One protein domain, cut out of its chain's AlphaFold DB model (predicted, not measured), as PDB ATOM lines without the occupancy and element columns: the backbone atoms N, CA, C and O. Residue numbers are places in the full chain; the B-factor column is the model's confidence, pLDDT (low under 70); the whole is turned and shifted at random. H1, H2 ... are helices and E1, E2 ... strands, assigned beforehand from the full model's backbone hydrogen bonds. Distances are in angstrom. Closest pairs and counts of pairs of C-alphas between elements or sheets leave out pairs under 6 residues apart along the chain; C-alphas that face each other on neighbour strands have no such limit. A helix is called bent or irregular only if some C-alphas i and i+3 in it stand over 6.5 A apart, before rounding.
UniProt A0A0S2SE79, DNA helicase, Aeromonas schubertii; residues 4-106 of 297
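AT A GLANCE: This is residues 4 to 106 of the 297 residues of the protein "DNA helicase" of Aeromonas schubertii (UniProt A0A0S2SE79). Crossed helices spread along one long axis, with H1 and H5 together at one end, H2 at the other, and H3 and H4 between them. A ribbon of two short parallel strands, E1 and E2, lies beside the last residues of H4, and H3 joins the two ends by touching H2, H4 and H5. The printed part has 103 residues, with five named helices and two named strands in the order H1 E1 H2 H3 H4 E2 H5, and its class is mostly helix. It is compact, with a radius of gyration of the C-alphas of 13.4 A, and spans 38 by 28 by 23 A.

HOW THE PARTS SIT: H1, residues 4 to 17, touches H5, residues 96 to 106, at a steep tilt of 44 degrees, the same way; their closest C-alphas are those of Leu 11 and Val 103, 6.0 A apart. E1, residues 28 to 30, is the parallel neighbour of E2, residues 92 to 94, with N 29 and O 92 at 2.8 A and N 94 and O 29 at 2.9 A, within hydrogen-bond range. H2, residues 35 to 44, touches H3, residues 52 to 61, about perpendicular at 78 degrees, closest at C-alphas Tyr 38 and Val 52, 6.1 A. H3 is the hub. H4, residues 73 to 87, touches H3 with residues 74 to 78 alone, about perpendicular at 75 degrees, closest at C-alphas Leu 55 and Leu 78, 6.4 A. H3 also touches H5, closest at C-alphas Leu 60 and Pro 97, 5.6 A, the same way at a shallow tilt of 33 degrees, only just short of steep. H2 and H4 are close but not clearly touching, with C-alphas Leu 42 and Ala 77 at 7.5 A. The closest C-alphas of H4 and E2 are those of Phe 86 and Ile 92, 4.7 A apart. H4 and H5 are only just apart, their closest C-alphas 8.3 A from each other. E1, the helices H2, H3 and H4, and E2 make a strand-helix-strand unit, two parallel neighbour strands with helices between them in the chain. Every O i to N i+4 pair is within hydrogen-bond range in H2, H3, H4 and H5, and 8 of 10 are in H1.

IN THESE COORDINATES: H1 begins at C-alpha 4, (118.941, 157.546, 162.448), and measures 19.5 A; it is irregular, with C-alphas 13 and 16 at 8.2 A. E1 measures 6.8 A and E2 6.5 A. H2 measures 14.6 A and H3 14.3 A. H4 measures 20.7 A, from C-alpha 73 at (136.087, 141.729, 180.212). H5 measures 15.1 A and ends at C-alpha 106, (122.758, 164.008, 175.935).

THE WHOLE: The two C-alphas farthest apart are those of Arg 13 and His 48, 38.5 A. The printed part has no cut, and its one long link is H3 to H4, with 11 residues. The mean pLDDT of the printed part is 93.1, and no printed residue is under 70.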
ATOM      1  N   ASP A   4     117.507 157.252 162.415       88.88
ATOM      2  CA  ASP A   4     118.941 157.546 162.448       88.88
ATOM      3  C   ASP A   4     119.274 158.975 161.995       88.88
ATOM      4  O   ASP A   4     120.153 159.618 162.571       88.88
ATOM      5  N   ALA A   5     118.549 159.519 161.009       91.31
ATOM      6  CA  ALA A   5     118.713 160.912 160.597       91.31
ATOM      7  C   ALA A   5     118.264 161.892 161.693       91.31
ATOM      8  O   ALA A   5     118.900 162.929 161.887       91.31
ATOM      9  N   PHE A   6     117.195 161.557 162.423       93.19
ATOM     10  CA  PHE A   6     116.744 162.333 163.578       93.19
ATOM     11  C   PHE A   6     117.802 162.332 164.690       93.19
ATOM     12  O   PHE A   6     118.238 163.401 165.121       93.19
ATOM     13  N   THR A   7     118.287 161.152 165.086       94.38
ATOM     14  CA  THR A   7     119.336 160.991 166.102       94.38
ATOM     15  C   THR A   7     120.615 161.734 165.711       94.38
ATOM     16  O   THR A   7     121.142 162.522 166.497       94.38
ATOM     17  N   LYS A   8     121.085 161.568 164.470       95.19
ATOM     18  CA  LYS A   8     122.249 162.299 163.950       95.19
ATOM     19  C   LYS A   8     122.055 163.814 164.049       95.19
ATOM     20  O   LYS A   8     122.946 164.515 164.519       95.19
ATOM     21  N   GLY A   9     120.885 164.321 163.660       95.62
ATOM     22  CA  GLY A   9     120.578 165.751 163.723       95.62
ATOM     23  C   GLY A   9     120.623 166.328 165.143       95.62
ATOM     24  O   GLY A   9     121.035 167.476 165.326       95.62
ATOM     25  N   LEU A  10     120.242 165.539 166.156       96.06
ATOM     26  CA  LEU A  10     120.386 165.926 167.562       96.06
ATOM     27  C   LEU A  10     121.853 166.008 167.974       96.06
ATOM     28  O   LEU A  10     122.252 167.007 168.576       96.06
ATOM     29  N   LEU A  11     122.653 165.003 167.613       96.19
ATOM     30  CA  LEU A  11     124.085 165.013 167.895       96.19
ATOM     31  C   LEU A  11     124.762 166.219 167.232       96.19
ATOM     32  O   LEU A  11     125.422 166.992 167.915       96.19
ATOM     33  N   ASP A  12     124.532 166.442 165.937       95.00
ATOM     34  CA  ASP A  12     125.144 167.546 165.184       95.00
ATOM     35  C   ASP A  12     124.874 168.914 165.821       95.00
ATOM     36  O   ASP A  12     125.753 169.775 165.869       95.00
ATOM     37  N   ARG A  13     123.654 169.123 166.325       95.12
ATOM     38  CA  ARG A  13     123.247 170.405 166.908       95.12
ATOM     39  C   ARG A  13     123.746 170.597 168.337       95.12
ATOM     40  O   ARG A  13     124.030 171.726 168.730       95.12
ATOM     41  N   PHE A  14     123.796 169.525 169.122       96.38
ATOM     42  CA  PHE A  14     123.910 169.617 170.577       96.38
ATOM     43  C   PHE A  14     125.103 168.872 171.175       96.38
ATOM     44  O   PHE A  14     125.253 168.861 172.393       96.38
ATOM     45  N   ARG A  15     125.997 168.309 170.360       94.69
ATOM     46  CA  ARG A  15     127.219 167.640 170.832       94.69
ATOM     47  C   ARG A  15     128.037 168.439 171.862       94.69
ATOM     48  O   ARG A  15     128.489 167.812 172.816       94.69
ATOM     49  N   PRO A  16     128.202 169.776 171.766       95.00
ATOM     50  CA  PRO A  16     128.923 170.535 172.792       95.00
ATOM     51  C   PRO A  16     128.301 170.468 174.197       95.00
ATOM     52  O   PRO A  16     128.973 170.795 175.169       95.00
ATOM     53  N   ALA A  17     127.030 170.071 174.312       95.81
ATOM     54  CA  ALA A  17     126.324 169.919 175.582       95.81
ATOM     55  C   ALA A  17     126.469 168.520 176.210       95.81
ATOM     56  O   ALA A  17     125.897 168.280 177.271       95.81
ATOM     57  N   LEU A  18     127.207 167.603 175.574       96.06
ATOM     58  CA  LEU A  18     127.586 166.330 176.183       96.06
ATOM     59  C   LEU A  18     128.603 166.534 177.322       96.06
ATOM     60  O   LEU A  18     129.331 167.530 177.333       96.06
ATOM     61  N   PRO A  19     128.704 165.590 178.269       94.62
ATOM     62  CA  PRO A  19     129.808 165.571 179.219       94.62
ATOM     63  C   PRO A  19     131.133 165.209 178.530       94.62
ATOM     64  O   PRO A  19     131.163 164.586 177.461       94.62
ATOM     65  N   GLU A  20     132.248 165.577 179.165       91.38
ATOM     66  CA  GLU A  20     133.563 165.080 178.760       91.38
ATOM     67  C   GLU A  20     133.623 163.542 178.883       91.38
ATOM     68  O   GLU A  20     133.044 162.971 179.810       91.38
ATOM     69  N   PRO A  21     134.317 162.851 177.963       90.94
ATOM     70  CA  PRO A  21     135.105 163.417 176.869       90.94
ATOM     71  C   PRO A  21     134.323 163.514 175.538       90.94
ATOM     72  O   PRO A  21     134.893 163.811 174.487       90.94
ATOM     73  N   PHE A  22     133.010 163.266 175.543       93.81
ATOM     74  CA  PHE A  22     132.194 163.142 174.327       93.81
ATOM     75  C   PHE A  22     131.864 164.481 173.645       93.81
ATOM     76  O   PHE A  22     131.544 164.519 172.450       93.81
ATOM     77  N   ASN A  23     132.010 165.590 174.368       93.00
ATOM     78  CA  ASN A  23     131.939 166.953 173.835       93.00
ATOM     79  C   ASN A  23     133.218 167.425 173.122       93.00
ATOM     80  O   ASN A  23     133.290 168.599 172.756       93.00
ATOM     81  N   SER A  24     134.209 166.541 172.926       85.75
ATOM     82  CA  SER A  24     135.479 166.875 172.272       85.75
ATOM     83  C   SER A  24     135.262 167.685 170.982       85.75
ATOM     84  O   SER A  24     134.436 167.293 170.153       85.75
ATOM     85  N   PRO A  25     135.975 168.808 170.784       80.38
ATOM     86  CA  PRO A  25     135.846 169.606 169.571       80.38
ATOM     87  C   PRO A  25     136.414 168.838 168.370       80.38
ATOM     88  O   PRO A  25     137.449 168.191 168.481       80.38
ATOM     89  N   GLY A  26     135.751 168.920 167.216       81.88
ATOM     90  CA  GLY A  26     136.213 168.284 165.976       81.88
ATOM     91  C   GLY A  26     135.076 167.723 165.127       81.88
ATOM     92  O   GLY A  26     133.942 167.588 165.595       81.88
ATOM     93  N   THR A  27     135.379 167.394 163.874       89.12
ATOM     94  CA  THR A  27     134.481 166.641 162.993       89.12
ATOM     95  C   THR A  27     134.436 165.171 163.409       89.12
ATOM     96  O   THR A  27     135.306 164.677 164.128       89.12
ATOM     97  N   TYR A  28     133.369 164.486 163.013       94.25
ATOM     98  CA  TYR A  28     133.277 163.038 163.117       94.25
ATOM     99  C   TYR A  28     132.823 162.484 161.770       94.25
ATOM    100  O   TYR A  28     132.069 163.141 161.047       94.25
ATOM    101  N   GLN A  29     133.250 161.268 161.469       94.81
ATOM    102  CA  GLN A  29     132.803 160.501 160.319       94.81
ATOM    103  C   GLN A  29     131.868 159.380 160.769       94.81
ATOM    104  O   GLN A  29     132.027 158.806 161.852       94.81
ATOM    105  N   ILE A  30     130.880 159.066 159.930       94.44
ATOM    106  CA  ILE A  30     130.003 157.920 160.160       94.44
ATOM    107  C   ILE A  30     130.644 156.688 159.539       94.44
ATOM    108  O   ILE A  30     130.957 156.683 158.349       94.44
ATOM    109  N   VAL A  31     130.804 155.643 160.344       93.56
ATOM    110  CA  VAL A  31     131.382 154.366 159.920       93.56
ATOM    111  C   VAL A  31     130.363 153.239 160.056       93.56
ATOM    112  O   VAL A  31     129.518 153.246 160.953       93.56
ATOM    113  N   THR A  32     130.480 152.235 159.187       90.31
ATOM    114  CA  THR A  32     129.694 150.995 159.247       90.31
ATOM    115  C   THR A  32     130.666 149.827 159.401       90.31
ATOM    116  O   THR A  32     131.072 149.254 158.388       90.31
ATOM    117  N   PRO A  33     131.094 149.506 160.637       89.69
ATOM    118  CA  PRO A  33     132.076 148.457 160.865       89.69
ATOM    119  C   PRO A  33     131.541 147.103 160.401       89.69
ATOM    120  O   PRO A  33     130.415 146.713 160.719       89.69
ATOM    121  N   PHE A  34     132.362 146.372 159.662       89.44
ATOM    122  CA  PHE A  34     132.130 144.979 159.345       89.44
ATOM    123  C   PHE A  34     132.585 144.097 160.503       89.44
ATOM    124  O   PHE A  34     133.413 144.471 161.331       89.44
ATOM    125  N   ARG A  35     132.106 142.851 160.509       89.75
ATOM    126  CA  ARG A  35     132.516 141.837 161.488       89.75
ATOM    127  C   ARG A  35     134.039 141.754 161.663       89.75
ATOM    128  O   ARG A  35     134.509 141.638 162.788       89.75
ATOM    129  N   ARG A  36     134.784 141.831 160.556       92.44
ATOM    130  CA  ARG A  36     136.249 141.766 160.554       92.44
ATOM    131  C   ARG A  36     136.889 142.913 161.338       92.44
ATOM    132  O   ARG A  36     137.867 142.680 162.030       92.44
ATOM    133  N   ASP A  37     136.311 144.112 161.293       94.00
ATOM    134  CA  ASP A  37     136.850 145.271 162.009       94.00
ATOM    135  C   ASP A  37     136.794 145.053 163.530       94.00
ATOM    136  O   ASP A  37     137.735 145.381 164.252       94.00
ATOM    137  N   TYR A  38     135.721 144.421 164.024       95.56
ATOM    138  CA  TYR A  38     135.621 144.018 165.429       95.56
ATOM    139  C   TYR A  38     136.587 142.878 165.782       95.56
ATOM    140  O   TYR A  38     137.138 142.877 166.879       95.56
ATOM    141  N   GLU A  39     136.796 141.908 164.886       95.88
ATOM    142  CA  GLU A  39     137.761 140.814 165.093       95.88
ATOM    143  C   GLU A  39     139.189 141.370 165.218       95.88
ATOM    144  O   GLU A  39     139.870 141.087 166.206       95.88
ATOM    145  N   ASP A  40     139.589 142.249 164.296       95.94
ATOM    146  CA  ASP A  40     140.897 142.910 164.285       95.94
ATOM    147  C   ASP A  40     141.091 143.813 165.525       95.94
ATOM    148  O   ASP A  40     142.191 143.908 166.078       95.94
ATOM    149  N   PHE A  41     140.027 144.482 165.994       96.94
ATOM    150  CA  PHE A  41     140.033 145.247 167.248       96.94
ATOM    151  C   PHE A  41     140.303 144.354 168.465       96.94
ATOM    152  O   PHE A  41     141.212 144.640 169.253       96.94
ATOM    153  N   LEU A  42     139.531 143.272 168.611       97.44
ATOM    154  CA  LEU A  42     139.626 142.351 169.744       97.44
ATOM    155  C   LEU A  42     140.997 141.669 169.800       97.44
ATOM    156  O   LEU A  42     141.559 141.525 170.885       97.44
ATOM    157  N   GLU A  43     141.553 141.291 168.646       96.88
ATOM    158  CA  GLU A  43     142.891 140.704 168.551       96.88
ATOM    159  C   GLU A  43     143.982 141.701 168.964       96.88
ATOM    160  O   GLU A  43     144.806 141.372 169.818       96.88
ATOM    161  N   ARG A  44     143.954 142.940 168.444       96.38
ATOM    162  CA  ARG A  44     144.922 143.992 168.822       96.38
ATOM    163  C   ARG A  44     144.940 144.290 170.317       96.38
ATOM    164  O   ARG A  44     146.008 144.556 170.862       96.38
ATOM    165  N   HIS A  45     143.773 144.276 170.957       96.25
ATOM    166  CA  HIS A  45     143.619 144.616 172.375       96.25
ATOM    167  C   HIS A  45     143.731 143.398 173.306       96.25
ATOM    168  O   HIS A  45     143.643 143.543 174.522       96.25
ATOM    169  N   GLY A  46     143.953 142.195 172.760       96.31
ATOM    170  CA  GLY A  46     144.141 140.975 173.549       96.31
ATOM    171  C   GLY A  46     142.865 140.434 174.204       96.31
ATOM    172  O   GLY A  46     142.946 139.659 175.158       96.31
ATOM    173  N   TYR A  47     141.683 140.801 173.701       96.56
ATOM    174  CA  TYR A  47     140.381 140.371 174.224       96.56
ATOM    175  C   TYR A  47     139.944 139.010 173.665       96.56
ATOM    176  O   TYR A  47     138.897 138.872 173.035       96.56
ATOM    177  N   HIS A  48     140.738 137.968 173.915       92.31
ATOM    178  CA  HIS A  48     140.485 136.624 173.380       92.31
ATOM    179  C   HIS A  48     139.232 135.939 173.963       92.31
ATOM    180  O   HIS A  48     138.711 134.999 173.361       92.31
ATOM    181  N   GLY A  49     138.742 136.387 175.125       93.00
ATOM    182  CA  GLY A  49     137.527 135.869 175.766       93.00
ATOM    183  C   GLY A  49     136.221 136.497 175.264       93.00
ATOM    184  O   GLY A  49     135.135 135.993 175.568       93.00
ATOM    185  N   VAL A  50     136.298 137.578 174.482       96.00
ATOM    186  CA  VAL A  50     135.133 138.338 174.014       96.00
ATOM    187  C   VAL A  50     134.815 137.957 172.573       96.00
ATOM    188  O   VAL A  50     135.651 138.063 171.685       96.00
ATOM    189  N   ARG A  51     133.578 137.528 172.312       95.56
ATOM    190  CA  ARG A  51     133.094 137.318 170.940       95.56
ATOM    191  C   ARG A  51     132.567 138.621 170.351       95.56
ATOM    192  O   ARG A  51     131.936 139.402 171.060       95.56
ATOM    193  N   VAL A  52     132.702 138.787 169.034       94.00
ATOM    194  CA  VAL A  52     132.174 139.945 168.286       94.00
ATOM    195  C   VAL A  52     130.701 140.205 168.598       94.00
ATOM    196  O   VAL A  52     130.349 141.317 168.971       94.00
ATOM    197  N   GLN A  53     129.861 139.162 168.598       91.81
ATOM    198  CA  GLN A  53     128.429 139.320 168.892       91.81
ATOM    199  C   GLN A  53     128.172 139.857 170.308       91.81
ATOM    200  O   GLN A  53     127.169 140.525 170.550       91.81
ATOM    201  N   GLN A  54     129.057 139.551 171.266       92.69
ATOM    202  CA  GLN A  54     128.939 140.072 172.628       92.69
ATOM    203  C   GLN A  54     129.296 141.557 172.666       92.69
ATOM    204  O   GLN A  54     128.596 142.312 173.332       92.69
ATOM    205  N   LEU A  55     130.342 141.978 171.950       94.06
ATOM    206  CA  LEU A  55     130.730 143.384 171.858       94.06
ATOM    207  C   LEU A  55     129.656 144.213 171.137       94.06
ATOM    208  O   LEU A  55     129.198 145.208 171.689       94.06
ATOM    209  N   GLU A  56     129.194 143.764 169.967       91.88
ATOM    210  CA  GLU A  56     128.124 144.416 169.195       91.88
ATOM    211  C   GLU A  56     126.836 144.540 170.019       91.88
ATOM    212  O   GLU A  56     126.247 145.616 170.121       91.88
ATOM    213  N   GLY A  57     126.433 143.453 170.687       90.00
ATOM    214  CA  GLY A  57     125.275 143.464 171.574       90.00
ATOM    215  C   GLY A  57     125.430 144.459 172.726       90.00
ATOM    216  O   GLY A  57     124.483 145.161 173.062       90.00
ATOM    217  N   ARG A  58     126.623 144.579 173.325       91.75
ATOM    218  CA  ARG A  58     126.863 145.566 174.389       91.75
ATOM    219  C   ARG A  58     126.913 146.996 173.866       91.75
ATOM    220  O   ARG A  58     126.400 147.874 174.553       91.75
ATOM    221  N   LEU A  59     127.435 147.231 172.668       91.81
ATOM    222  CA  LEU A  59     127.423 148.548 172.030       91.81
ATOM    223  C   LEU A  59     125.994 149.075 171.829       91.81
ATOM    224  O   LEU A  59     125.737 150.262 172.013       91.81
ATOM    225  N   LEU A  60     125.055 148.182 171.505       87.94
ATOM    226  CA  LEU A  60     123.645 148.519 171.316       87.94
ATOM    227  C   LEU A  60     122.892 148.809 172.617       87.94
ATOM    228  O   LEU A  60     121.890 149.519 172.558       87.94
ATOM    229  N   LEU A  61     123.324 148.252 173.752       88.50
ATOM    230  CA  LEU A  61     122.525 148.183 174.986       88.50
ATOM    231  C   LEU A  61     123.131 148.927 176.184       88.50
ATOM    232  O   LEU A  61     122.428 149.170 177.157       88.50
ATOM    233  N   THR A  62     124.430 149.223 176.167       91.94
ATOM    234  CA  THR A  62     125.134 149.737 177.353       91.94
ATOM    235  C   THR A  62     125.053 151.253 177.411       91.94
ATOM    236  O   THR A  62     125.431 151.933 176.458       91.94
ATOM    237  N   ASP A  63     124.592 151.780 178.541       92.06
ATOM    238  CA  ASP A  63     124.561 153.219 178.778       92.06
ATOM    239  C   ASP A  63     125.961 153.800 178.990       92.06
ATOM    240  O   ASP A  63     126.908 153.108 179.373       92.06
ATOM    241  N   LEU A  64     126.082 155.093 178.701       93.25
ATOM    242  CA  LEU A  64     127.281 155.872 178.968       93.25
ATOM    243  C   LEU A  64     127.088 156.665 180.275       93.25
ATOM    244  O   LEU A  64     125.979 157.136 180.517       93.25
ATOM    245  N   PRO A  65     128.142 156.866 181.089       92.00
ATOM    246  CA  PRO A  65     129.459 156.239 180.979       92.00
ATOM    247  C   PRO A  65     129.401 154.730 181.277       92.00
ATOM    248  O   PRO A  65     128.574 154.269 182.060       92.00
ATOM    249  N   ILE A  66     130.300 153.960 180.660       92.69
ATOM    250  CA  ILE A  66     130.337 152.501 180.825       92.69
ATOM    251  C   ILE A  66     130.757 152.159 182.256       92.69
ATOM    252  O   ILE A  66     131.836 152.550 182.702       92.69
ATOM    253  N   ASP A  67     129.928 151.385 182.958       90.38
ATOM    254  CA  ASP A  67     130.257 150.877 184.289       90.38
ATOM    255  C   ASP A  67     131.300 149.749 184.209       90.38
ATOM    256  O   ASP A  67     131.054 148.668 183.668       90.38
ATOM    257  N   LEU A  68     132.480 150.008 184.777       90.94
ATOM    258  CA  LEU A  68     133.609 149.077 184.837       90.94
ATOM    259  C   LEU A  68     133.768 148.407 186.212       90.94
ATOM    260  O   LEU A  68     134.696 147.618 186.408       90.94
ATOM    261  N   SER A  69     132.881 148.690 187.170       88.06
ATOM    262  CA  SER A  69     133.000 148.230 188.561       88.06
ATOM    263  C   SER A  69     132.945 146.706 188.714       88.06
ATOM    264  O   SER A  69     133.578 146.143 189.606       88.06
ATOM    265  N   ASN A  70     132.235 146.019 187.818       80.50
ATOM    266  CA  ASN A  70     132.033 144.570 187.857       80.50
ATOM    267  C   ASN A  70     133.209 143.747 187.284       80.50
ATOM    268  O   ASN A  70     133.146 142.517 187.280       80.50
ATOM    269  N   GLY A  71     134.263 144.395 186.768       78.81
ATOM    270  CA  GLY A  71     135.439 143.724 186.198       78.81
ATOM    271  C   GLY A  71     135.173 142.924 184.915       78.81
ATOM    272  O   GLY A  71     136.017 142.128 184.495       78.81
ATOM    273  N   SER A  72     134.015 143.111 184.277       91.62
ATOM    274  CA  SER A  72     133.620 142.387 183.071       91.62
ATOM    275  C   SER A  72     134.577 142.678 181.914       91.62
ATOM    276  O   SER A  72     134.749 143.821 181.495       91.62
ATOM    277  N   GLU A  73     135.182 141.624 181.362       94.06
ATOM    278  CA  GLU A  73     136.087 141.729 180.212       94.06
ATOM    279  C   GLU A  73     135.408 142.394 179.007       94.06
ATOM    280  O   GLU A  73     136.004 143.261 178.380       94.06
ATOM    281  N   VAL A  74     134.130 142.089 178.745       95.00
ATOM    282  CA  VAL A  74     133.397 142.714 177.632       95.00
ATOM    283  C   VAL A  74     133.085 144.195 177.872       95.00
ATOM    284  O   VAL A  74     133.033 144.952 176.911       95.00
ATOM    285  N   HIS A  75     132.919 144.640 179.125       94.94
ATOM    286  CA  HIS A  75     132.734 146.071 179.414       94.94
ATOM    287  C   HIS A  75     134.044 146.842 179.241       94.94
ATOM    288  O   HIS A  75     134.026 147.952 178.717       94.94
ATOM    289  N   ARG A  76     135.180 146.234 179.609       96.19
ATOM    290  CA  ARG A  76     136.507 146.795 179.317       96.19
ATOM    291  C   ARG A  76     136.763 146.872 177.813       96.19
ATOM    292  O   ARG A  76     137.094 147.944 177.327       96.19
ATOM    293  N   ALA A  77     136.480 145.798 177.073       97.06
ATOM    294  CA  ALA A  77     136.569 145.797 175.613       97.06
ATOM    295  C   ALA A  77     135.675 146.866 174.971       97.06
ATOM    296  O   ALA A  77     136.096 147.542 174.038       97.06
ATOM    297  N   LEU A  78     134.458 147.059 175.488       96.56
ATOM    298  CA  LEU A  78     133.571 148.120 175.025       96.56
ATOM    299  C   LEU A  78     134.146 149.513 175.318       96.56
ATOM    300  O   LEU A  78     134.129 150.363 174.435       96.56
ATOM    301  N   ALA A  79     134.654 149.758 176.527       95.75
ATOM    302  CA  ALA A  79     135.247 151.045 176.890       95.75
ATOM    303  C   ALA A  79     136.480 151.374 176.036       95.75
ATOM    304  O   ALA A  79     136.578 152.491 175.527       95.75
ATOM    305  N   ASP A  80     137.353 150.395 175.804       96.62
ATOM    306  CA  ASP A  80     138.508 150.545 174.917       96.62
ATOM    307  C   ASP A  80     138.072 150.785 173.469       96.62
ATOM    308  O   ASP A  80     138.654 151.625 172.787       96.62
ATOM    309  N   TYR A  81     137.004 150.123 173.012       96.94
ATOM    310  CA  TYR A  81     136.445 150.357 171.683       96.94
ATOM    311  C   TYR A  81     135.967 151.805 171.533       96.94
ATOM    312  O   TYR A  81     136.361 152.485 170.588       96.94
ATOM    313  N   TRP A  82     135.181 152.318 172.488       96.12
ATOM    314  CA  TRP A  82     134.776 153.729 172.508       96.12
ATOM    315  C   TRP A  82     135.978 154.672 172.533       96.12
ATOM    316  O   TRP A  82     135.969 155.686 171.837       96.12
ATOM    317  N   HIS A  83     137.012 154.339 173.306       95.00
ATOM    318  CA  HIS A  83     138.228 155.135 173.383       95.00
ATOM    319  C   HIS A  83     138.972 155.176 172.039       95.00
ATOM    320  O   HIS A  83     139.293 156.262 171.565       95.00
ATOM    321  N   GLU A  84     139.185 154.035 171.379       95.06
ATOM    322  CA  GLU A  84     139.816 153.977 170.052       95.06
ATOM    323  C   GLU A  84     139.003 154.750 169.009       95.06
ATOM    324  O   GLU A  84     139.569 155.506 168.224       95.06
ATOM    325  N   GLN A  85     137.676 154.624 169.025       94.75
ATOM    326  CA  GLN A  85     136.823 155.329 168.070       94.75
ATOM    327  C   GLN A  85     136.841 156.860 168.248       94.75
ATOM    328  O   GLN A  85     136.665 157.593 167.273       94.75
ATOM    329  N   PHE A  86     137.055 157.357 169.471       93.25
ATOM    330  CA  PHE A  86     137.134 158.795 169.754       93.25
ATOM    331  C   PHE A  86     138.547 159.380 169.653       93.25
ATOM    332  O   PHE A  86     138.683 160.555 169.325       93.25
ATOM    333  N   PHE A  87     139.584 158.600 169.962       91.88
ATOM    334  CA  PHE A  87     140.944 159.123 170.160       91.88
ATOM    335  C   PHE A  87     142.027 158.366 169.383       91.88
ATOM    336  O   PHE A  87     143.197 158.729 169.465       91.88
ATOM    337  N   GLY A  88     141.671 157.310 168.648       87.00
ATOM    338  CA  GLY A  88     142.622 156.462 167.926       87.00
ATOM    339  C   GLY A  88     143.047 156.982 166.552       87.00
ATOM    340  O   GLY A  88     144.009 156.462 165.989       87.00
ATOM    341  N   GLY A  89     142.361 157.988 166.004       86.38
ATOM    342  CA  GLY A  89     142.635 158.546 164.677       86.38
ATOM    343  C   GLY A  89     142.517 160.067 164.621       86.38
ATOM    344  O   GLY A  89     142.238 160.717 165.627       86.38
ATOM    345  N   ASP A  90     142.720 160.625 163.424       84.50
ATOM    346  CA  ASP A  90     142.644 162.076 163.176       84.50
ATOM    347  C   ASP A  90     141.207 162.622 163.281       84.50
ATOM    348  O   ASP A  90     141.003 163.781 163.643       84.50
ATOM    349  N   GLU A  91     140.210 161.782 162.982       90.25
ATOM    350  CA  GLU A  91     138.787 162.084 163.131       90.25
ATOM    351  C   GLU A  91     138.085 161.049 164.011       90.25
ATOM    352  O   GLU A  91     138.438 159.866 164.042       90.25
ATOM    353  N   ILE A  92     137.026 161.497 164.682       94.44
ATOM    354  CA  ILE A  92     136.184 160.636 165.510       94.44
ATOM    355  C   ILE A  92     135.332 159.757 164.600       94.44
ATOM    356  O   ILE A  92     134.651 160.252 163.704       94.44
ATOM    357  N   SER A  93     135.342 158.453 164.843       95.19
ATOM    358  CA  SER A  93     134.608 157.475 164.043       95.19
ATOM    359  C   SER A  93     133.382 156.997 164.812       95.19
ATOM    360  O   SER A  93     133.507 156.389 165.867       95.19
ATOM    361  N   LEU A  94     132.176 157.286 164.318       95.50
ATOM    362  CA  LEU A  94     130.931 156.913 164.996       95.50
ATOM    363  C   LEU A  94     130.081 155.995 164.131       95.50
ATOM    364  O   LEU A  94     129.716 156.333 163.010       95.50
ATOM    365  N   SER A  95     129.694 154.851 164.685       93.88
ATOM    366  CA  SER A  95     128.617 154.039 164.121       93.88
ATOM    367  C   SER A  95     127.249 154.549 164.589       93.88
ATOM    368  O   SER A  95     127.138 155.220 165.617       93.88
ATOM    369  N   PHE A  96     126.170 154.216 163.876       91.00
ATOM    370  CA  PHE A  96     124.810 154.595 164.300       91.00
ATOM    371  C   PHE A  96     124.431 154.117 165.715       91.00
ATOM    372  O   PHE A  96     123.830 154.904 166.452       91.00
ATOM    373  N   PRO A  97     124.810 152.902 166.164       91.50
ATOM    374  CA  PRO A  97     124.673 152.514 167.566       91.50
ATOM    375  C   PRO A  97     125.336 153.503 168.532       91.50
ATOM    376  O   PRO A  97     124.708 153.916 169.505       91.50
ATOM    377  N   MET A  98     126.561 153.953 168.239       94.56
ATOM    378  CA  MET A  98     127.264 154.932 169.075       94.56
ATOM    379  C   MET A  98     126.545 156.281 169.101       94.56
ATOM    380  O   MET A  98     126.363 156.859 170.169       94.56
ATOM    381  N   ILE A  99     126.077 156.769 167.948       95.56
ATOM    382  CA  ILE A  99     125.306 158.019 167.879       95.56
ATOM    383  C   ILE A  99     124.047 157.907 168.757       95.56
ATOM    384  O   ILE A  99     123.784 158.814 169.544       95.56
ATOM    385  N   ASN A 100     123.315 156.788 168.710       95.12
ATOM    386  CA  ASN A 100     122.149 156.573 169.576       95.12
ATOM    387  C   ASN A 100     122.512 156.629 171.070       95.12
ATOM    388  O   ASN A 100     121.842 157.327 171.831       95.12
ATOM    389  N   ARG A 101     123.601 155.970 171.489       95.38
ATOM    390  CA  ARG A 101     124.067 155.986 172.891       95.38
ATOM    391  C   ARG A 101     124.487 157.388 173.348       95.38
ATOM    392  O   ARG A 101     124.147 157.796 174.456       95.38
ATOM    393  N   LEU A 102     125.167 158.149 172.488       96.62
ATOM    394  CA  LEU A 102     125.553 159.537 172.767       96.62
ATOM    395  C   LEU A 102     124.337 160.447 172.909       96.62
ATOM    396  O   LEU A 102     124.268 161.244 173.836       96.62
ATOM    397  N   VAL A 103     123.361 160.338 172.010       97.38
ATOM    398  CA  VAL A 103     122.155 161.169 172.089       97.38
ATOM    399  C   VAL A 103     121.309 160.783 173.298       97.38
ATOM    400  O   VAL A 103     120.769 161.669 173.954       97.38
ATOM    401  N   LYS A 104     121.249 159.500 173.668       96.81
ATOM    402  CA  LYS A 104     120.618 159.086 174.926       96.81
ATOM    403  C   LYS A 104     121.265 159.798 176.119       96.81
ATOM    404  O   LYS A 104     120.555 160.468 176.868       96.81
ATOM    405  N   LEU A 105     122.596 159.741 176.228       97.12
ATOM    406  CA  LEU A 105     123.352 160.443 177.271       97.12
ATOM    407  C   LEU A 105     123.067 161.952 177.264       97.12
ATOM    408  O   LEU A 105     122.778 162.534 178.302       97.12
ATOM    409  N   LEU A 106     123.078 162.586 176.087       97.44
ATOM    410  CA  LEU A 106     122.758 164.008 175.935       97.44
ATOM    411  C   LEU A 106     121.392 164.358 176.544       97.44
ATOM    412  O   LEU A 106     121.264 165.375 177.224       97.44
TER     413      LEU A 106